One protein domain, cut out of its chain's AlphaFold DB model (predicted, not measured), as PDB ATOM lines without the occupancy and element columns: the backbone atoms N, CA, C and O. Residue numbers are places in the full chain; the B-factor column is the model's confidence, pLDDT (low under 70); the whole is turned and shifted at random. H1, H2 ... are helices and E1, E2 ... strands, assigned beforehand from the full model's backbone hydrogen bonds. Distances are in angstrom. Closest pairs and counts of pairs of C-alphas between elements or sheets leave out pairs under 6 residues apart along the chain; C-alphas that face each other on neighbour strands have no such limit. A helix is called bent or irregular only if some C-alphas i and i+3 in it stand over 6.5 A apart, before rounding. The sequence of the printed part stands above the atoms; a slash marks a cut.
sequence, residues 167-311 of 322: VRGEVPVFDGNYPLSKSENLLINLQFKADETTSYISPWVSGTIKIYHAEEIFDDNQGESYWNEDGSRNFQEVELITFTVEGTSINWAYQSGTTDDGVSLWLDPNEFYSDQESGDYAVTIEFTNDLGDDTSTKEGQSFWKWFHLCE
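What this domain is: This is residues 167 to 311 of the 322 residues of an uncharacterized protein of Marine Group III euryarchaeote CG-Epi3 (UniProt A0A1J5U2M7). One nine-stranded sheet curls into a flattened, incomplete barrel: E6, E5, E4, E3 and E8 make one wall, E1, E2 and E7 make the wall facing it, and E9 is the hinge between them. The short helix H1 packs on E9, and the still shorter H2 only grazes the sheet. The printed part has 145 residues, with two named helices and nine named strands in the order E1 E2 E3 H1 E4 E5 E6 E7 H2 E8 E9; the class is mostly strand. The sheet runs E6 E5 E4 E3 E8 E9 E1 E2 E7 and is mixed. The whole is compact, with a radius of gyration of the C-alphas of 15.3 A and spans of 45 by 35 by 24 A.

Where its parts are: Start at the edge strand E6, residues 259 to 262, 10.3 A long, then go to E5, residues 249 to 253, 13.3 A. Next come E4, residues 235 to 246, 31.9 A, which bends by 59 degrees at residue 238, and E3, residues 204 to 214, 32.2 A. E8, residues 279 to 289, spans 33.0 A. E9, residues 298 to 310, spans 30.6 A and bends by 59 degrees at residue 303; find its C-alpha 310 at (266.758, 175.912, 202.769). Find C-alpha 167 at (257.197, 185.692, 179.556), where E1, residues 167 to 170, 10.0 A, begins. E2, residues 186 to 193, spans 22.4 A, and E7, residues 265 to 267, 5.9 A. H1 is residues 224 to 228, 6.6 A, and H2 residues 269 to 272, 5.5 A.

How they stand to each other: The twisted sheet is a folded sheet, bent back on itself into two leaves. E4, E5 and E6 form a meander, each strand the antiparallel neighbour of the one before; look at N 244 and O 251, 3.0 A, and N 252 and O 260, 2.9 A. E3 is antiparallel to E4, with N 209 and O 241 at 2.7 A, and to E8, with N 208 and O 286 at 2.8 A. The hairpin E8 and E9 has N 281 and O 307 at 2.7 A. E9 and E1 are parallel at 15 degrees, with N 303 and O 169 at 2.7 A. E2 pairs in a staggered way: residues 189 to 192 with E1, N 170 and O 189 at 2.8 A, and residues 186 to 188 with E7, N 188 and O 265 at 2.8 A; both pairs are antiparallel. The edge strands E6 and E7 meet only through their link. H1 is on the sheet at a height of 7.1 A, only just over E9, with 3 of its C-alphas there; their closest C-alphas, of Trp 227 and Trp 306, are 4.9 A apart. In H1 the O i to N i+4 pair is within hydrogen-bond range; H2 is too short for one.

The domain as a whole: The C-alphas farthest apart, of Asn 221 and Asp 293, are 47.2 A apart. The printed part has no cut. The link E1 to E2 is long, 15 residues; its residues 180 to 181 pair, parallel, with residues 309 to 310 of E9. The mean pLDDT of the printed part is 86.1; look for values under 70 at residues 248, 262 to 263 and 275 to 276 of this model.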
ATOM      1  N   VAL A 167     256.865 185.248 178.202       91.38
ATOM      2  CA  VAL A 167     257.197 185.692 179.556       91.38
ATOM      3  C   VAL A 167     258.422 184.939 180.061       91.38
ATOM      4  O   VAL A 167     258.589 183.747 179.794       91.38
ATOM      5  N   ARG A 168     259.269 185.633 180.816       89.00
ATOM      6  CA  ARG A 168     260.382 185.042 181.557       89.00
ATOM      7  C   ARG A 168     260.330 185.490 183.011       89.00
ATOM      8  O   ARG A 168     260.137 186.672 183.265       89.00
ATOM      9  N   GLY A 169     260.521 184.571 183.953       87.31
ATOM     10  CA  GLY A 169     260.756 184.927 185.355       87.31
ATOM     11  C   GLY A 169     262.248 185.128 185.612       87.31
ATOM     12  O   GLY A 169     263.062 184.374 185.102       87.31
ATOM     13  N   GLU A 170     262.660 186.102 186.403       84.31
ATOM     14  CA  GLU A 170     264.053 186.241 186.839       84.31
ATOM     15  C   GLU A 170     264.115 186.140 188.360       84.31
ATOM     16  O   GLU A 170     263.371 186.842 189.040       84.31
ATOM     17  N   VAL A 171     265.004 185.283 188.874       85.44
ATOM     18  CA  VAL A 171     265.326 185.164 190.306       85.44
ATOM     19  C   VAL A 171     266.698 185.815 190.517       85.44
ATOM     20  O   VAL A 171     267.717 185.128 190.459       85.44
ATOM     21  N   PRO A 172     266.774 187.149 190.678       82.69
ATOM     22  CA  PRO A 172     268.028 187.894 190.540       82.69
ATOM     23  C   PRO A 172     269.039 187.617 191.657       82.69
ATOM     24  O   PRO A 172     270.225 187.892 191.495       82.69
ATOM     25  N   VAL A 173     268.579 187.106 192.801       84.94
ATOM     26  CA  VAL A 173     269.422 186.831 193.974       84.94
ATOM     27  C   VAL A 173     270.080 185.451 193.940       84.94
ATOM     28  O   VAL A 173     270.920 185.172 194.789       84.94
ATOM     29  N   PHE A 174     269.720 184.596 192.979       87.44
ATOM     30  CA  PHE A 174     270.273 183.252 192.855       87.44
ATOM     31  C   PHE A 174     271.298 183.177 191.721       87.44
ATOM     32  O   PHE A 174     271.006 183.539 190.580       87.44
ATOM     33  N   ASP A 175     272.493 182.686 192.038       85.06
ATOM     34  CA  ASP A 175     273.610 182.509 191.102       85.06
ATOM     35  C   ASP A 175     274.151 181.065 191.079       85.06
ATOM     36  O   ASP A 175     275.152 180.787 190.420       85.06
ATOM     37  N   GLY A 176     273.507 180.155 191.816       85.56
ATOM     38  CA  GLY A 176     273.913 178.758 191.948       85.56
ATOM     39  C   GLY A 176     275.043 178.487 192.946       85.56
ATOM     40  O   GLY A 176     275.286 177.323 193.248       85.56
ATOM     41  N   ASN A 177     275.710 179.516 193.483       86.12
ATOM     42  CA  ASN A 177     276.826 179.345 194.422       86.12
ATOM     43  C   ASN A 177     276.363 179.255 195.879       86.12
ATOM     44  O   ASN A 177     277.031 178.634 196.706       86.12
ATOM     45  N   TYR A 178     275.230 179.884 196.200       87.75
ATOM     46  CA  TYR A 178     274.652 179.897 197.540       87.75
ATOM     47  C   TYR A 178     273.155 179.572 197.505       87.75
ATOM     48  O   TYR A 178     272.459 180.004 196.581       87.75
ATOM     49  N   PRO A 179     272.642 178.837 198.507       90.06
ATOM     50  CA  PRO A 179     271.215 178.588 198.628       90.06
ATOM     51  C   PRO A 179     270.482 179.862 199.067       90.06
ATOM     52  O   PRO A 179     271.051 180.737 199.724       90.06
ATOM     53  N   LEU A 180     269.194 179.943 198.742       91.25
ATOM     54  CA  LEU A 180     268.302 180.990 199.228       91.25
ATOM     55  C   LEU A 180     267.741 180.614 200.604       91.25
ATOM     56  O   LEU A 180     267.492 179.444 200.906       91.25
ATOM     57  N   SER A 181     267.523 181.622 201.446       90.06
ATOM     58  CA  SER A 181     266.957 181.431 202.782       90.06
ATOM     59  C   SER A 181     265.438 181.336 202.731       90.06
ATOM     60  O   SER A 181     264.779 182.256 202.257       90.06
ATOM     61  N   LYS A 182     264.864 180.294 203.344       89.38
ATOM     62  CA  LYS A 182     263.406 180.186 203.553       89.38
ATOM     63  C   LYS A 182     262.813 181.320 204.403       89.38
ATOM     64  O   LYS A 182     261.603 181.445 204.510       89.38
ATOM     65  N   SER A 183     263.654 182.064 205.126       87.38
ATOM     66  CA  SER A 183     263.207 183.136 206.029       87.38
ATOM     67  C   SER A 183     263.097 184.491 205.327       87.38
ATOM     68  O   SER A 183     262.768 185.482 205.976       87.38
ATOM     69  N   GLU A 184     263.419 184.547 204.034       88.00
ATOM     70  CA  GLU A 184     263.411 185.761 203.227       88.00
ATOM     71  C   GLU A 184     262.470 185.592 202.034       88.00
ATOM     72  O   GLU A 184     262.408 184.527 201.422       88.00
ATOM     73  N   ASN A 185     261.752 186.660 201.686       88.56
ATOM     74  CA  ASN A 185     260.911 186.655 200.495       88.56
ATOM     75  C   ASN A 185     261.784 186.618 199.239       88.56
ATOM     76  O   ASN A 185     262.795 187.322 199.148       88.56
ATOM     77  N   LEU A 186     261.359 185.848 198.242       88.00
ATOM     78  CA  LEU A 186     262.104 185.674 197.000       88.00
ATOM     79  C   LEU A 186     261.518 186.575 195.928       88.00
ATOM     80  O   LEU A 186     260.343 186.477 195.585       88.00
ATOM     81  N   LEU A 187     262.356 187.438 195.369       87.44
ATOM     82  CA  LEU A 187     261.962 188.272 194.247       87.44
ATOM     83  C   LEU A 187     261.926 187.438 192.963       87.44
ATOM     84  O   LEU A 187     262.953 186.897 192.553       87.44
ATOM     85  N   ILE A 188     260.773 187.410 192.301       86.38
ATOM     86  CA  ILE A 188     260.626 186.968 190.917       86.38
ATOM     87  C   ILE A 188     260.161 188.149 190.073       86.38
ATOM     88  O   ILE A 188     259.055 188.667 190.230       86.38
ATOM     89  N   ASN A 189     261.018 188.570 189.148       85.50
ATOM     90  CA  ASN A 189     260.680 189.608 188.185       85.50
ATOM     91  C   ASN A 189     260.109 188.967 186.915       85.50
ATOM     92  O   ASN A 189     260.812 188.212 186.244       85.50
ATOM     93  N   LEU A 190     258.848 189.259 186.587       87.75
ATOM     94  CA  LEU A 190     258.252 188.815 185.331       87.75
ATOM     95  C   LEU A 190     258.569 189.801 184.213       87.75
ATOM     96  O   LEU A 190     258.290 190.993 184.284       87.75
ATOM     97  N   GLN A 191     259.124 189.264 183.141       88.94
ATOM     98  CA  GLN A 191     259.567 190.002 181.977       88.94
ATOM     99  C   GLN A 191     258.761 189.551 180.765       88.94
ATOM    100  O   GLN A 191     259.031 188.499 180.182       88.94
ATOM    101  N   PHE A 192     257.768 190.352 180.388       89.75
ATOM    102  CA  PHE A 192     256.939 190.102 179.213       89.75
ATOM    103  C   PHE A 192     257.543 190.728 177.966       89.75
ATOM    104  O   PHE A 192     258.064 191.845 178.005       89.75
ATOM    105  N   LYS A 193     257.427 190.028 176.838       91.31
ATOM    106  CA  LYS A 193     257.818 190.544 175.526       91.31
ATOM    107  C   LYS A 193     256.746 190.249 174.490       91.31
ATOM    108  O   LYS A 193     256.152 189.172 174.503       91.31
ATOM    109  N   ALA A 194     256.542 191.178 173.559       90.38
ATOM    110  CA  ALA A 194     255.722 190.935 172.371       90.38
ATOM    111  C   ALA A 194     256.371 189.879 171.456       90.38
ATOM    112  O   ALA A 194     255.697 188.968 170.988       90.38
ATOM    113  N   ASP A 195     257.686 189.980 171.261       85.81
ATOM    114  CA  ASP A 195     258.510 189.051 170.489       85.81
ATOM    115  C   ASP A 195     259.970 189.058 170.989       85.81
ATOM    116  O   ASP A 195     260.330 189.798 171.904       85.81
ATOM    117  N   GLU A 196     260.831 188.240 170.378       77.25
ATOM    118  CA  GLU A 196     262.252 188.115 170.748       77.25
ATOM    119  C   GLU A 196     263.070 189.407 170.578       77.25
ATOM    120  O   GLU A 196     264.129 189.563 171.190       77.25
ATOM    121  N   THR A 197     262.604 190.332 169.738       78.12
ATOM    122  CA  THR A 197     263.313 191.572 169.393       78.12
ATOM    123  C   THR A 197     262.839 192.783 170.188       78.12
ATOM    124  O   THR A 197     263.546 193.789 170.260       78.12
ATOM    125  N   THR A 198     261.665 192.684 170.807       76.12
ATOM    126  CA  THR A 198     261.051 193.768 171.565       76.12
ATOM    127  C   THR A 198     261.674 193.865 172.959       76.12
ATOM    128  O   THR A 198     262.054 192.867 173.581       76.12
ATOM    129  N   SER A 199     261.783 195.097 173.464       82.06
ATOM    130  CA  SER A 199     262.071 195.342 174.884       82.06
ATOM    131  C   SER A 199     260.930 194.820 175.770       82.06
ATOM    132  O   SER A 199     259.911 194.341 175.274       82.06
ATOM    133  N   TYR A 200     261.094 194.891 177.089       85.69
ATOM    134  CA  TYR A 200     260.014 194.515 177.998       85.69
ATOM    135  C   TYR A 200     258.795 195.420 177.807       85.69
ATOM    136  O   TYR A 200     258.941 196.633 177.651       85.69
ATOM    137  N   ILE A 201     257.614 194.811 177.814       86.50
ATOM    138  CA  ILE A 201     256.323 195.491 177.684       86.50
ATOM    139  C   ILE A 201     255.483 195.282 178.950       86.50
ATOM    140  O   ILE A 201     255.751 194.370 179.731       86.50
ATOM    141  N   SER A 202     254.445 196.100 179.115       85.69
ATOM    142  CA  SER A 202     253.421 195.961 180.160       85.69
ATOM    143  C   SER A 202     252.105 195.505 179.519       85.69
ATOM    144  O   SER A 202     251.272 196.349 179.174       85.69
ATOM    145  N   PRO A 203     251.939 194.193 179.261       88.25
ATOM    146  CA  PRO A 203     250.774 193.670 178.563       88.25
ATOM    147  C   PRO A 203     249.570 193.572 179.507       88.25
ATOM    148  O   PRO A 203     249.672 193.841 180.704       88.25
ATOM    149  N   TRP A 204     248.429 193.159 178.965       89.38
ATOM    150  CA  TRP A 204     247.269 192.740 179.748       89.38
ATOM    151  C   TRP A 204     247.119 191.228 179.635       89.38
ATOM    152  O   TRP A 204     246.791 190.705 178.565       89.38
ATOM    153  N   VAL A 205     247.441 190.525 180.717       91.81
ATOM    154  CA  VAL A 205     247.489 189.062 180.743       91.81
ATOM    155  C   VAL A 205     246.951 188.523 182.054       91.81
ATOM    156  O   VAL A 205     247.160 189.108 183.115       91.81
ATOM    157  N   SER A 206     246.373 187.334 181.992       93.81
ATOM    158  CA  SER A 206     246.023 186.547 183.166       93.81
ATOM    159  C   SER A 206     246.648 185.165 183.057       93.81
ATOM    160  O   SER A 206     246.830 184.629 181.961       93.81
ATOM    161  N   GLY A 207     247.026 184.585 184.190       94.44
ATOM    162  CA  GLY A 207     247.787 183.348 184.179       94.44
ATOM    163  C   GLY A 207     247.960 182.691 185.535       94.44
ATOM    164  O   GLY A 207     247.345 183.057 186.537       94.44
ATOM    165  N   THR A 208     248.817 181.678 185.537       94.81
ATOM    166  CA  THR A 208     249.206 180.919 186.716       94.81
ATOM    167  C   THR A 208     250.715 180.753 186.790       94.81
ATOM    168  O   THR A 208     251.411 180.691 185.776       94.81
ATOM    169  N   ILE A 209     251.221 180.672 188.009       92.88
ATOM    170  CA  ILE A 209     252.589 180.310 188.332       92.88
ATOM    171  C   ILE A 209     252.513 179.044 189.169       92.88
ATOM    172  O   ILE A 209     251.854 179.025 190.204       92.88
ATOM    173  N   LYS A 210     253.190 177.993 188.718       93.38
ATOM    174  CA  LYS A 210     253.338 176.750 189.475       93.38
ATOM    175  C   LYS A 210     254.732 176.691 190.058       93.38
ATOM    176  O   LYS A 210     255.710 176.922 189.338       93.38
ATOM    177  N   ILE A 211     254.799 176.366 191.341       92.31
ATOM    178  CA  ILE A 211     256.045 176.116 192.050       92.31
ATOM    179  C   ILE A 211     256.177 174.609 192.232       92.31
ATOM    180  O   ILE A 211     255.285 173.948 192.767       92.31
ATOM    181  N   TYR A 212     257.303 174.076 191.777       92.12
ATOM    182  CA  TYR A 212     257.678 172.683 191.956       92.12
ATOM    183  C   TYR A 212     258.796 172.572 192.980       92.12
ATOM    184  O   TYR A 212     259.686 173.416 192.999       92.12
ATOM    185  N   HIS A 213     258.768 171.509 193.775       92.88
ATOM    186  CA  HIS A 213     259.814 171.148 194.725       92.88
ATOM    187  C   HIS A 213     260.390 169.776 194.363       92.88
ATOM    188  O   HIS A 213     259.636 168.837 194.083       92.88
ATOM    189  N   ALA A 214     261.715 169.671 194.382       90.94
ATOM    190  CA  ALA A 214     262.477 168.434 194.338       90.94
ATOM    191  C   ALA A 214     263.360 168.337 195.589       90.94
ATOM    192  O   ALA A 214     264.168 169.229 195.852       90.94
ATOM    193  N   GLU A 215     263.226 167.231 196.319       90.19
ATOM    194  CA  GLU A 215     264.064 166.921 197.480       90.19
ATOM    195  C   GLU A 215     265.493 166.627 196.998       90.19
ATOM    196  O   GLU A 215     265.794 165.541 196.503       90.19
ATOM    197  N   GLU A 216     266.359 167.631 197.103       87.50
ATOM    198  CA  GLU A 216     267.747 167.599 196.650       87.50
ATOM    199  C   GLU A 216     268.643 168.205 197.733       87.50
ATOM    200  O   GLU A 216     268.239 169.097 198.477       87.50
ATOM    201  N   ILE A 217     269.892 167.751 197.810       87.56
ATOM    202  CA  ILE A 217     270.891 168.345 198.704       87.56
ATOM    203  C   ILE A 217     271.605 169.456 197.940       87.56
ATOM    204  O   ILE A 217     272.056 169.234 196.816       87.56
ATOM    205  N   PHE A 218     271.780 170.625 198.562       87.06
ATOM    206  CA  PHE A 218     272.573 171.691 197.954       87.06
ATOM    207  C   PHE A 218     274.018 171.233 197.699       87.06
ATOM    208  O   PHE A 218     274.750 170.912 198.642       87.06
ATOM    209  N   ASP A 219     274.434 171.237 196.433       80.69
ATOM    210  CA  ASP A 219     275.803 170.946 196.008       80.69
ATOM    211  C   ASP A 219     276.445 172.208 195.421       80.69
ATOM    212  O   ASP A 219     276.157 172.624 194.298       80.69
ATOM    213  N   ASP A 220     277.353 172.797 196.197       76.06
ATOM    214  CA  ASP A 220     278.083 174.027 195.874       76.06
ATOM    215  C   ASP A 220     279.117 173.860 194.745       76.06
ATOM    216  O   ASP A 220     279.743 174.832 194.320       76.06
ATOM    217  N   ASN A 221     279.299 172.640 194.228       80.19
ATOM    218  CA  ASN A 221     280.207 172.348 193.115       80.19
ATOM    219  C   ASN A 221     279.494 172.287 191.759       80.19
ATOM    220  O   ASN A 221     280.133 172.005 190.738       80.19
ATOM    221  N   GLN A 222     278.184 172.528 191.733       79.94
ATOM    222  CA  GLN A 222     277.392 172.515 190.513       79.94
ATOM    223  C   GLN A 222     277.482 173.860 189.785       79.94
ATOM    224  O   GLN A 222     277.240 174.922 190.349       79.94
ATOM    225  N   GLY A 223     277.840 173.819 188.501       78.25
ATOM    226  CA  GLY A 223     277.864 175.010 187.650       78.25
ATOM    227  C   GLY A 223     276.473 175.412 187.154       78.25
ATOM    228  O   GLY A 223     275.505 174.668 187.296       78.25
ATOM    229  N   GLU A 224     276.392 176.552 186.465       79.94
ATOM    230  CA  GLU A 224     275.143 177.121 185.927       79.94
ATOM    231  C   GLU A 224     274.275 176.121 185.135       79.94
ATOM    232  O   GLU A 224     273.049 176.195 185.153       79.94
ATOM    233  N   SER A 225     274.886 175.158 184.438       84.00
ATOM    234  CA  SER A 225     274.159 174.149 183.658       84.00
ATOM    235  C   SER A 225     273.270 173.238 184.510       84.00
ATOM    236  O   SER A 225     272.214 172.829 184.043       84.00
ATOM    237  N   TYR A 226     273.660 172.945 185.755       85.62
ATOM    238  CA  TYR A 226     272.876 172.106 186.670       85.62
ATOM    239  C   TYR A 226     271.523 172.740 187.024       85.62
ATOM    240  O   TYR A 226     270.506 172.051 187.125       85.62
ATOM    241  N   TRP A 227     271.512 174.064 187.170       86.81
ATOM    242  CA  TRP A 227     270.334 174.859 187.523       86.81
ATOM    243  C   TRP A 227     269.426 175.148 186.321       86.81
ATOM    244  O   TRP A 227     268.274 175.537 186.489       86.81
ATOM    245  N   ASN A 228     269.926 174.943 185.099       85.06
ATOM    246  CA  ASN A 228     269.218 175.228 183.846       85.06
ATOM    247  C   ASN A 228     268.657 173.983 183.147       85.06
ATOM    248  O   ASN A 228     268.003 174.092 182.106       85.06
ATOM    249  N   GLU A 229     268.878 172.801 183.714       80.94
ATOM    250  CA  GLU A 229     268.355 171.536 183.214       80.94
ATOM    251  C   GLU A 229     267.443 170.891 184.255       80.94
ATOM    252  O   GLU A 229     267.711 170.942 185.453       80.94
ATOM    253  N   ASP A 230     266.377 170.236 183.789       73.81
ATOM    254  CA  ASP A 230     265.462 169.501 184.672       73.81
ATOM    255  C   ASP A 230     266.166 168.289 185.307       73.81
ATOM    256  O   ASP A 230     265.867 167.891 186.435       73.81
ATOM    257  N   GLY A 231     267.180 167.756 184.616       75.62
ATOM    258  CA  GLY A 231     267.992 166.643 185.089       75.62
ATOM    259  C   GLY A 231     267.158 165.374 185.277       75.62
ATOM    260  O   GLY A 231     266.314 165.037 184.447       75.62
ATOM    261  N   SER A 232     267.415 164.657 186.369       79.69
ATOM    262  CA  SER A 232     266.649 163.478 186.800       79.69
ATOM    263  C   SER A 232     265.855 163.728 188.086       79.69
ATOM    264  O   SER A 232     265.541 162.766 188.788       79.69
ATOM    265  N   ARG A 233     265.580 165.000 188.413       87.12
ATOM    266  CA  ARG A 233     264.885 165.384 189.647       87.12
ATOM    267  C   ARG A 233     263.497 164.757 189.689       87.12
ATOM    268  O   ARG A 233     262.777 164.746 188.688       87.12
ATOM    269  N   ASN A 234     263.120 164.245 190.852       89.06
ATOM    270  CA  ASN A 234     261.757 163.805 191.110       89.06
ATOM    271  C   ASN A 234     261.018 164.936 191.823       89.06
ATOM    272  O   ASN A 234     261.257 165.164 193.004       89.06
ATOM    273  N   PHE A 235     260.156 165.646 191.098       90.62
ATOM    274  CA  PHE A 235     259.515 166.855 191.600       90.62
ATOM    275  C   PHE A 235     257.999 166.730 191.705       90.62
ATOM    276  O   PHE A 235     257.357 165.979 190.968       90.62
ATOM    277  N   GLN A 236     257.429 167.515 192.614       91.81
ATOM    278  CA  GLN A 236     255.991 167.654 192.809       91.81
ATOM    279  C   GLN A 236     255.593 169.128 192.839       91.81
ATOM    280  O   GLN A 236     256.388 169.979 193.228       91.81
ATOM    281  N   GLU A 237     254.373 169.430 192.398       93.12
ATOM    282  CA  GLU A 237     253.788 170.767 192.539       93.12
ATOM    283  C   GLU A 237     253.476 171.012 194.017       93.12
ATOM    284  O   GLU A 237     252.841 170.169 194.655       93.12
ATOM    285  N   VAL A 238     253.938 172.141 194.552       92.75
ATOM    286  CA  VAL A 238     253.735 172.528 195.958       92.75
ATOM    287  C   VAL A 238     252.899 173.791 196.112       92.75
ATOM    288  O   VAL A 238     252.313 173.989 197.169       92.75
ATOM    289  N   GLU A 239     252.800 174.617 195.067       93.19
ATOM    290  CA  GLU A 239     252.003 175.844 195.091       93.19
ATOM    291  C   GLU A 239     251.554 176.251 193.685       93.19
ATOM    292  O   GLU A 239     252.267 176.044 192.695       93.19
ATOM    293  N   LEU A 240     250.369 176.858 193.624       93.69
ATOM    294  CA  LEU A 240     249.756 177.416 192.430       93.69
ATOM    295  C   LEU A 240     249.283 178.841 192.730       93.69
ATOM    296  O   LEU A 240     248.262 179.059 193.382       93.69
ATOM    297  N   ILE A 241     249.986 179.816 192.164       92.81
ATOM    298  CA  ILE A 241     249.649 181.234 192.273       92.81
ATOM    299  C   ILE A 241     248.902 181.646 191.010       92.81
ATOM    300  O   ILE A 241     249.385 181.436 189.900       92.81
ATOM    301  N   THR A 242     247.736 182.265 191.146       94.44
ATOM    302  CA  THR A 242     247.066 182.929 190.018       94.44
ATOM    303  C   THR A 242     247.489 184.386 189.954       94.44
ATOM    304  O   THR A 242     247.662 185.014 190.999       94.44
ATOM    305  N   PHE A 243     247.635 184.936 188.752       92.25
ATOM    306  CA  PHE A 243     247.981 186.340 188.583       92.25
ATOM    307  C   PHE A 243     247.207 187.002 187.451       92.25
ATOM    308  O   PHE A 243     246.837 186.359 186.466       92.25
ATOM    309  N   THR A 244     247.032 188.312 187.583       90.50
ATOM    310  CA  THR A 244     246.506 189.183 186.532       90.50
ATOM    311  C   THR A 244     247.382 190.423 186.451       90.50
ATOM    312  O   THR A 244     247.585 191.108 187.452       90.50
ATOM    313  N   VAL A 245     247.901 190.697 185.257       86.56
ATOM    314  CA  VAL A 245     248.643 191.907 184.905       86.56
ATOM    315  C   VAL A 245     247.704 192.810 184.121       86.56
ATOM    316  O   VAL A 245     247.260 192.456 183.031       86.56
ATOM    317  N   GLU A 246     247.446 193.996 184.652       77.31
ATOM    318  CA  GLU A 246     246.752 195.078 183.959       77.31
ATOM    319  C   GLU A 246     247.693 196.285 183.944       77.31
ATOM    320  O   GLU A 246     247.702 197.120 184.854       77.31
ATOM    321  N   GLY A 247     248.555 196.347 182.929       71.06
ATOM    322  CA  GLY A 247     249.538 197.416 182.837       71.06
ATOM    323  C   GLY A 247     250.673 197.280 183.854       71.06
ATOM    324  O   GLY A 247     251.474 196.352 183.767       71.06
ATOM    325  N   THR A 248     250.792 198.239 184.780       66.69
ATOM    326  CA  THR A 248     251.762 198.204 185.897       66.69
ATOM    327  C   THR A 248     251.225 197.534 187.146       66.69
ATOM    328  O   THR A 248     252.010 197.240 188.047       66.69
ATOM    329  N   SER A 249     249.914 197.306 187.228       72.38
ATOM    330  CA  SER A 249     249.328 196.603 188.358       72.38
ATOM    331  C   SER A 249     249.407 195.110 188.097       72.38
ATOM    332  O   SER A 249     248.862 194.628 187.102       72.38
ATOM    333  N   ILE A 250     250.057 194.380 188.998       80.00
ATOM    334  CA  ILE A 250     249.971 192.925 189.027       80.00
ATOM    335  C   ILE A 250     249.339 192.528 190.345       80.00
ATOM    336  O   ILE A 250     249.810 192.928 191.409       80.00
ATOM    337  N   ASN A 251     248.262 191.762 190.240       86.75
ATOM    338  CA  ASN A 251     247.591 191.161 191.378       86.75
ATOM    339  C   ASN A 251     247.972 189.685 191.420       86.75
ATOM    340  O   ASN A 251     247.890 188.996 190.397       86.75
ATOM    341  N   TRP A 252     248.348 189.207 192.598       87.69
ATOM    342  CA  TRP A 252     248.746 187.828 192.857       87.69
ATOM    343  C   TRP A 252     247.789 187.214 193.872       87.69
ATOM    344  O   TRP A 252     247.396 187.873 194.835       87.69
ATOM    345  N   ALA A 253     247.438 185.946 193.695       89.81
ATOM    346  CA  ALA A 253     246.686 185.195 194.689       89.81
ATOM    347  C   ALA A 253     247.270 183.793 194.854       89.81
ATOM    348  O   ALA A 253     247.318 183.020 193.895       89.81
ATOM    349  N   TYR A 254     247.699 183.493 196.077       88.19
ATOM    350  CA  TYR A 254     248.164 182.175 196.501       88.19
ATOM    351  C   TYR A 254     246.986 181.213 196.661       88.19
ATOM    352  O   TYR A 254     245.844 181.641 196.873       88.19
ATOM    353  N   GLN A 255     247.247 179.904 196.641       88.19
ATOM    354  CA  GLN A 255     246.201 178.897 196.841       88.19
ATOM    355  C   GLN A 255     245.519 179.009 198.219       88.19
ATOM    356  O   GLN A 255     244.345 178.653 198.368       88.19
ATOM    357  N   SER A 256     246.222 179.544 199.221       87.25
ATOM    358  CA  SER A 256     245.686 179.854 200.553       87.25
ATOM    359  C   SER A 256     244.609 180.950 200.551       87.25
ATOM    360  O   SER A 256     243.810 181.038 201.488       87.25
ATOM    361  N   GLY A 257     244.562 181.771 199.496       86.81
ATOM    362  CA  GLY A 257     243.735 182.969 199.389       86.81
ATOM    363  C   GLY A 257     244.436 184.254 199.839       86.81
ATOM    364  O   GLY A 257     243.814 185.315 199.772       86.81
ATOM    365  N   THR A 258     245.698 184.186 200.282       86.56
ATOM    366  CA  THR A 258     246.541 185.376 200.476       86.56
ATOM    367  C   THR A 258     246.718 186.095 199.138       86.56
ATOM    368  O   THR A 258     246.952 185.454 198.111       86.56
ATOM    369  N   THR A 259     246.607 187.423 199.142       85.31
ATOM    370  CA  THR A 259     246.802 188.259 197.952       85.31
ATOM    371  C   THR A 259     247.947 189.238 198.156       85.31
ATOM    372  O   THR A 259     248.132 189.742 199.266       85.31
ATOM    373  N   ASP A 260     248.664 189.535 197.080       80.75
ATOM    374  CA  ASP A 260     249.695 190.572 197.034       80.75
ATOM    375  C   ASP A 260     249.488 191.444 195.789       80.75
ATOM    376  O   ASP A 260     249.006 190.954 194.766       80.75
ATOM    377  N   ASP A 261     249.882 192.713 195.878       76.19
ATOM    378  CA  ASP A 261     249.742 193.705 194.811       76.19
ATOM    379  C   ASP A 261     251.108 194.367 194.563       76.19
ATOM    380  O   ASP A 261     251.711 194.951 195.469       76.19
ATOM    381  N   GLY A 262     251.616 194.333 193.329       67.94
ATOM    382  CA  GLY A 262     252.894 194.980 193.021       67.94
ATOM    383  C   GLY A 262     253.417 194.748 191.610       67.94
ATOM    384  O   GLY A 262     252.846 194.003 190.831       67.94
ATOM    385  N   VAL A 263     254.545 195.383 191.274       65.06
ATOM    386  CA  VAL A 263     255.208 195.244 189.955       65.06
ATOM    387  C   VAL A 263     256.108 193.999 189.897       65.06
ATOM    388  O   VAL A 263     256.571 193.589 188.837       65.06
ATOM    389  N   SER A 264     256.394 193.385 191.043       73.25
ATOM    390  CA  SER A 264     257.221 192.185 191.139       73.25
ATOM    391  C   SER A 264     256.613 191.215 192.133       73.25
ATOM    392  O   SER A 264     256.059 191.647 193.143       73.25
ATOM    393  N   LEU A 265     256.742 189.922 191.851       78.69
ATOM    394  CA  LEU A 265     256.273 188.881 192.748       78.69
ATOM    395  C   LEU A 265     257.309 188.678 193.847       78.69
ATOM    396  O   LEU A 265     258.443 188.290 193.569       78.69
ATOM    397  N   TRP A 266     256.916 188.927 195.090       85.00
ATOM    398  CA  TRP A 266     257.674 188.496 196.255       85.00
ATOM    399  C   TRP A 266     257.061 187.195 196.747       85.00
ATOM    400  O   TRP A 266     256.046 187.198 197.439       85.00
ATOM    401  N   LEU A 267     257.667 186.079 196.352       86.06
ATOM    402  CA  LEU A 267     257.285 184.775 196.865       86.06
ATOM    403  C   LEU A 267     257.543 184.738 198.368       86.06
ATOM    404  O   LEU A 267     258.681 184.943 198.792       86.06
ATOM    405  N   ASP A 268     256.503 184.466 199.149       88.44
ATOM    406  CA  ASP A 268     256.617 184.173 200.576       88.44
ATOM    407  C   ASP A 268     256.826 182.664 200.746       88.44
ATOM    408  O   ASP A 268     255.890 181.894 200.502       88.44
ATOM    409  N   PRO A 269     258.023 182.202 201.163       88.62
ATOM    410  CA  PRO A 269     258.247 180.786 201.403       88.62
ATOM    411  C   PRO A 269     257.259 180.182 202.401       88.62
ATOM    412  O   PRO A 269     256.997 178.998 202.306       88.62
ATOM    413  N   ASN A 270     256.643 180.936 203.315       87.81
ATOM    414  CA  ASN A 270     255.664 180.361 204.248       87.81
ATOM    415  C   ASN A 270     254.409 179.792 203.563       87.81
ATOM    416  O   ASN A 270     253.706 178.991 204.177       87.81
ATOM    417  N   GLU A 271     254.120 180.198 202.324       88.62
ATOM    418  CA  GLU A 271     252.974 179.695 201.558       88.62
ATOM    419  C   GLU A 271     253.255 178.300 200.962       88.62
ATOM    420  O   GLU A 271     252.340 177.490 200.842       88.62
ATOM    421  N   PHE A 272     254.524 177.963 200.677       87.81
ATOM    422  CA  PHE A 272     254.891 176.743 199.932       87.81
ATOM    423  C   PHE A 272     256.063 175.924 200.507       87.81
ATOM    424  O   PHE A 272     256.329 174.818 200.045       87.81
ATOM    425  N   TYR A 273     256.786 176.448 201.495       84.56
ATOM    426  CA  TYR A 273     257.904 175.804 202.186       84.56
ATOM    427  C   TYR A 273     257.393 175.210 203.503       84.56
ATOM    428  O   TYR A 273     257.144 175.926 204.477       84.56
ATOM    429  N   SER A 274     257.238 173.886 203.552       73.62
ATOM    430  CA  SER A 274     256.802 173.172 204.757       73.62
ATOM    431  C   SER A 274     257.981 172.685 205.626       73.62
ATOM    432  O   SER A 274     259.151 172.834 205.273       73.62
ATOM    433  N   ASP A 275     257.694 172.097 206.795       58.53
ATOM    434  CA  ASP A 275     258.688 171.719 207.820       58.53
ATOM    435  C   ASP A 275     259.760 170.695 207.364       58.53
ATOM    436  O   ASP A 275     260.687 170.409 208.128       58.53
ATOM    437  N   GLN A 276     259.658 170.123 206.157       55.12
ATOM    438  CA  GLN A 276     260.566 169.081 205.647       55.12
ATOM    439  C   GLN A 276     261.160 169.340 204.251       55.12
ATOM    440  O   GLN A 276     261.760 168.425 203.702       55.12
ATOM    441  N   GLU A 277     261.048 170.533 203.666       70.50
ATOM    442  CA  GLU A 277     261.306 170.701 202.221       70.50
ATOM    443  C   GLU A 277     262.490 171.630 201.911       70.50
ATOM    444  O   GLU A 277     262.378 172.590 201.163       70.50
ATOM    445  N   SER A 278     263.659 171.346 202.500       87.62
ATOM    446  CA  SER A 278     264.906 171.855 201.909       87.62
ATOM    447  C   SER A 278     265.082 171.191 200.546       87.62
ATOM    448  O   SER A 278     264.955 169.972 200.453       87.62
ATOM    449  N   GLY A 279     265.394 171.955 199.504       90.94
ATOM    450  CA  GLY A 279     265.492 171.362 198.177       90.94
ATOM    451  C   GLY A 279     265.616 172.351 197.035       90.94
ATOM    452  O   GLY A 279     265.737 173.565 197.223       90.94
ATOM    453  N   ASP A 280     265.581 171.794 195.832       91.50
ATOM    454  CA  ASP A 280     265.568 172.544 194.586       91.50
ATOM    455  C   ASP A 280     264.115 172.883 194.223       91.50
ATOM    456  O   ASP A 280     263.235 172.022 194.206       91.50
ATOM    457  N   TYR A 281     263.867 174.142 193.883       91.81
ATOM    458  CA  TYR A 281     262.565 174.663 193.495       91.81
ATOM    459  C   TYR A 281     262.592 175.190 192.067       91.81
ATOM    460  O   TYR A 281     263.566 175.811 191.649       91.81
ATOM    461  N   ALA A 282     261.507 174.972 191.329       91.06
ATOM    462  CA  ALA A 282     261.327 175.480 189.975       91.06
ATOM    463  C   ALA A 282     260.032 176.271 189.852       91.06
ATOM    464  O   ALA A 282     259.032 175.958 190.496       91.06
ATOM    465  N   VAL A 283     260.050 177.279 188.982       90.56
ATOM    466  CA  VAL A 283     258.910 178.161 188.739       90.56
ATOM    467  C   VAL A 283     258.553 178.119 187.262       90.56
ATOM    468  O   VAL A 283     259.331 178.530 186.398       90.56
ATOM    469  N   THR A 284     257.351 177.634 186.967       91.81
ATOM    470  CA  THR A 284     256.795 177.647 185.608       91.81
ATOM    471  C   THR A 284     255.639 178.621 185.536       91.81
ATOM    472  O   THR A 284     254.830 178.685 186.460       91.81
ATOM    473  N   ILE A 285     255.553 179.355 184.434       92.88
ATOM    474  CA  ILE A 285     254.559 180.400 184.225       92.88
ATOM    475  C   ILE A 285     253.698 179.986 183.036       92.88
ATOM    476  O   ILE A 285     254.220 179.619 181.987       92.88
ATOM    477  N   GLU A 286     252.387 180.076 183.178       95.38
ATOM    478  CA  GLU A 286     251.430 179.870 182.098       95.38
ATOM    479  C   GLU A 286     250.515 181.093 182.026       95.38
ATOM    480  O   GLU A 286     250.015 181.535 183.056       95.38
ATOM    481  N   PHE A 287     250.294 181.664 180.843       95.38
ATOM    482  CA  PHE A 287     249.445 182.851 180.708       95.38
ATOM    483  C   PHE A 287     248.666 182.894 179.394       95.38
ATOM    484  O   PHE A 287     249.021 182.243 178.410       95.38
ATOM    485  N   THR A 288     247.620 183.713 179.379       95.88
ATOM    486  CA  THR A 288     246.839 184.105 178.202       95.88
ATOM    487  C   THR A 288     246.769 185.625 178.120       95.88
ATOM    488  O   THR A 288     246.800 186.299 179.149       95.88
ATOM    489  N   ASN A 289     246.672 186.180 176.909       93.94
ATOM    490  CA  ASN A 289     246.381 187.606 176.765       93.94
ATOM    491  C   ASN A 289     244.899 187.864 177.023       93.94
ATOM    492  O   ASN A 289     244.045 187.131 176.522       93.94
ATOM    493  N   ASP A 290     244.621 188.938 177.753       91.31
ATOM    494  CA  ASP A 290     243.256 189.367 178.070       91.31
ATOM    495  C   ASP A 290     242.705 190.339 177.013       91.31
ATOM    496  O   ASP A 290     241.502 190.594 176.953       91.31
ATOM    497  N   LEU A 291     243.588 190.859 176.152       89.06
ATOM    498  CA  LEU A 291     243.266 191.724 175.023       89.06
ATOM    499  C   LEU A 291     243.777 191.154 173.696       89.06
ATOM    500  O   LEU A 291     244.872 190.588 173.612       89.06
ATOM    501  N   GLY A 292     243.016 191.434 172.639       88.94
ATOM    502  CA  GLY A 292     243.350 191.081 171.265       88.94
ATOM    503  C   GLY A 292     242.810 189.723 170.835       88.94
ATOM    504  O   GLY A 292     242.042 189.071 171.539       88.94
ATOM    505  N   ASP A 293     243.227 189.302 169.646       88.06
ATOM    506  CA  ASP A 293     242.753 188.064 169.025       88.06
ATOM    507  C   ASP A 293     243.527 186.830 169.520       88.06
ATOM    508  O   ASP A 293     243.043 185.695 169.447       88.06
ATOM    509  N   ASP A 294     244.742 187.036 170.034       90.12
ATOM    510  CA  ASP A 294     245.604 185.967 170.524       90.12
ATOM    511  C   ASP A 294     245.253 185.558 171.960       90.12
ATOM    512  O   ASP A 294     245.855 186.006 172.936       90.12
ATOM    513  N   THR A 295     244.313 184.624 172.054       87.94
ATOM    514  CA  THR A 295     243.854 183.999 173.303       87.94
ATOM    515  C   THR A 295     244.571 182.681 173.614       87.94
ATOM    516  O   THR A 295     244.116 181.908 174.459       87.94
ATOM    517  N   SER A 296     245.678 182.373 172.926       93.38
ATOM    518  CA  SER A 296     246.384 181.114 173.151       93.38
ATOM    519  C   SER A 296     247.115 181.122 174.491       93.38
ATOM    520  O   SER A 296     247.776 182.102 174.848       93.38
ATOM    521  N   THR A 297     247.081 179.981 175.178       94.69
ATOM    522  CA  THR A 297     247.945 179.712 176.326       94.69
ATOM    523  C   THR A 297     249.410 179.707 175.896       94.69
ATOM    524  O   THR A 297     249.759 179.130 174.861       94.69
ATOM    525  N   LYS A 298     250.257 180.370 176.681       94.69
ATOM    526  CA  LYS A 298     251.703 180.483 176.484       94.69
ATOM    527  C   LYS A 298     252.416 180.041 177.746       94.69
ATOM    528  O   LYS A 298     251.982 180.361 178.850       94.69
ATOM    529  N   GLU A 299     253.525 179.345 177.560       92.06
ATOM    530  CA  GLU A 299     254.373 178.872 178.647       92.06
ATOM    531  C   GLU A 299     255.639 179.727 178.728       92.06
ATOM    532  O   GLU A 299     256.238 180.096 177.716       92.06
ATOM    533  N   GLY A 300     256.044 180.032 179.951       86.81
ATOM    534  CA  GLY A 300     257.293 180.684 180.292       86.81
ATOM    535  C   GLY A 300     257.971 179.965 181.450       86.81
ATOM    536  O   GLY A 300     257.364 179.178 182.178       86.81
ATOM    537  N   GLN A 301     259.258 180.233 181.621       79.06
ATOM    538  CA  GLN A 301     260.062 179.673 182.705       79.06
ATOM    539  C   GLN A 301     260.949 180.754 183.315       79.06
ATOM    540  O   GLN A 301     261.173 181.818 182.719       79.06
ATOM    541  N   SER A 302     261.448 180.489 184.516       80.69
ATOM    542  CA  SER A 302     262.461 181.323 185.145       80.69
ATOM    543  C   SER A 302     263.813 181.264 184.408       80.69
ATOM    544  O   SER A 302     264.103 180.327 183.666       80.69
ATOM    545  N   PHE A 303     264.650 182.297 184.577       74.06
ATOM    546  CA  PHE A 303     265.988 182.402 183.991       74.06
ATOM    547  C   PHE A 303     266.840 181.203 184.389       74.06
ATOM    548  O   PHE A 303     267.449 180.587 183.520       74.06
ATOM    549  N   TRP A 304     266.808 180.896 185.684       73.50
ATOM    550  CA  TRP A 304     267.258 179.648 186.274       73.50
ATOM    551  C   TRP A 304     266.060 178.726 186.371       73.50
ATOM    552  O   TRP A 304     265.089 179.090 187.035       73.50
ATOM    553  N   LYS A 305     266.097 177.559 185.726       83.00
ATOM    554  CA  LYS A 305     264.985 176.605 185.844       83.00
ATOM    555  C   LYS A 305     264.773 176.167 187.291       83.00
ATOM    556  O   LYS A 305     263.630 176.039 187.708       83.00
ATOM    557  N   TRP A 306     265.869 175.985 188.026       90.06
ATOM    558  CA  TRP A 306     265.892 175.549 189.417       90.06
ATOM    559  C   TRP A 306     266.690 176.518 190.293       90.06
ATOM    560  O   TRP A 306     267.709 177.054 189.856       90.06
ATOM    561  N   PHE A 307     266.258 176.707 191.537       90.50
ATOM    562  CA  PHE A 307     266.991 177.405 192.594       90.50
ATOM    563  C   PHE A 307     266.835 176.677 193.925       90.50
ATOM    564  O   PHE A 307     265.805 176.065 194.174       90.50
ATOM    565  N   HIS A 308     267.845 176.735 194.790       91.44
ATOM    566  CA  HIS A 308     267.806 176.002 196.055       91.44
ATOM    567  C   HIS A 308     267.270 176.861 197.196       91.44
ATOM    568  O   HIS A 308     267.693 178.006 197.357       91.44
ATOM    569  N   LEU A 309     266.403 176.288 198.024       91.88
ATOM    570  CA  LEU A 309     265.852 176.906 199.226       91.88
ATOM    571  C   LEU A 309     266.101 176.015 200.429       91.88
ATOM    572  O   LEU A 309     265.821 174.819 200.400       91.88
ATOM    573  N   CYS A 310     266.578 176.618 201.511       91.06
ATOM    574  CA  CYS A 310     266.758 175.912 202.769       91.06
ATOM    575  C   CYS A 310     266.697 176.862 203.968       91.06
ATOM    576  O   CYS A 310     266.696 178.090 203.853       91.06
ATOM    577  N   GLU A 311     266.682 176.295 205.171       89.50
ATOM    578  CA  GLU A 311     266.992 177.065 206.371       89.50
ATOM    579  C   GLU A 311     268.489 177.373 206.399       89.50
ATOM    580  O   GLU A 311     269.292 176.461 206.529       89.50
TER     581      GLU A 311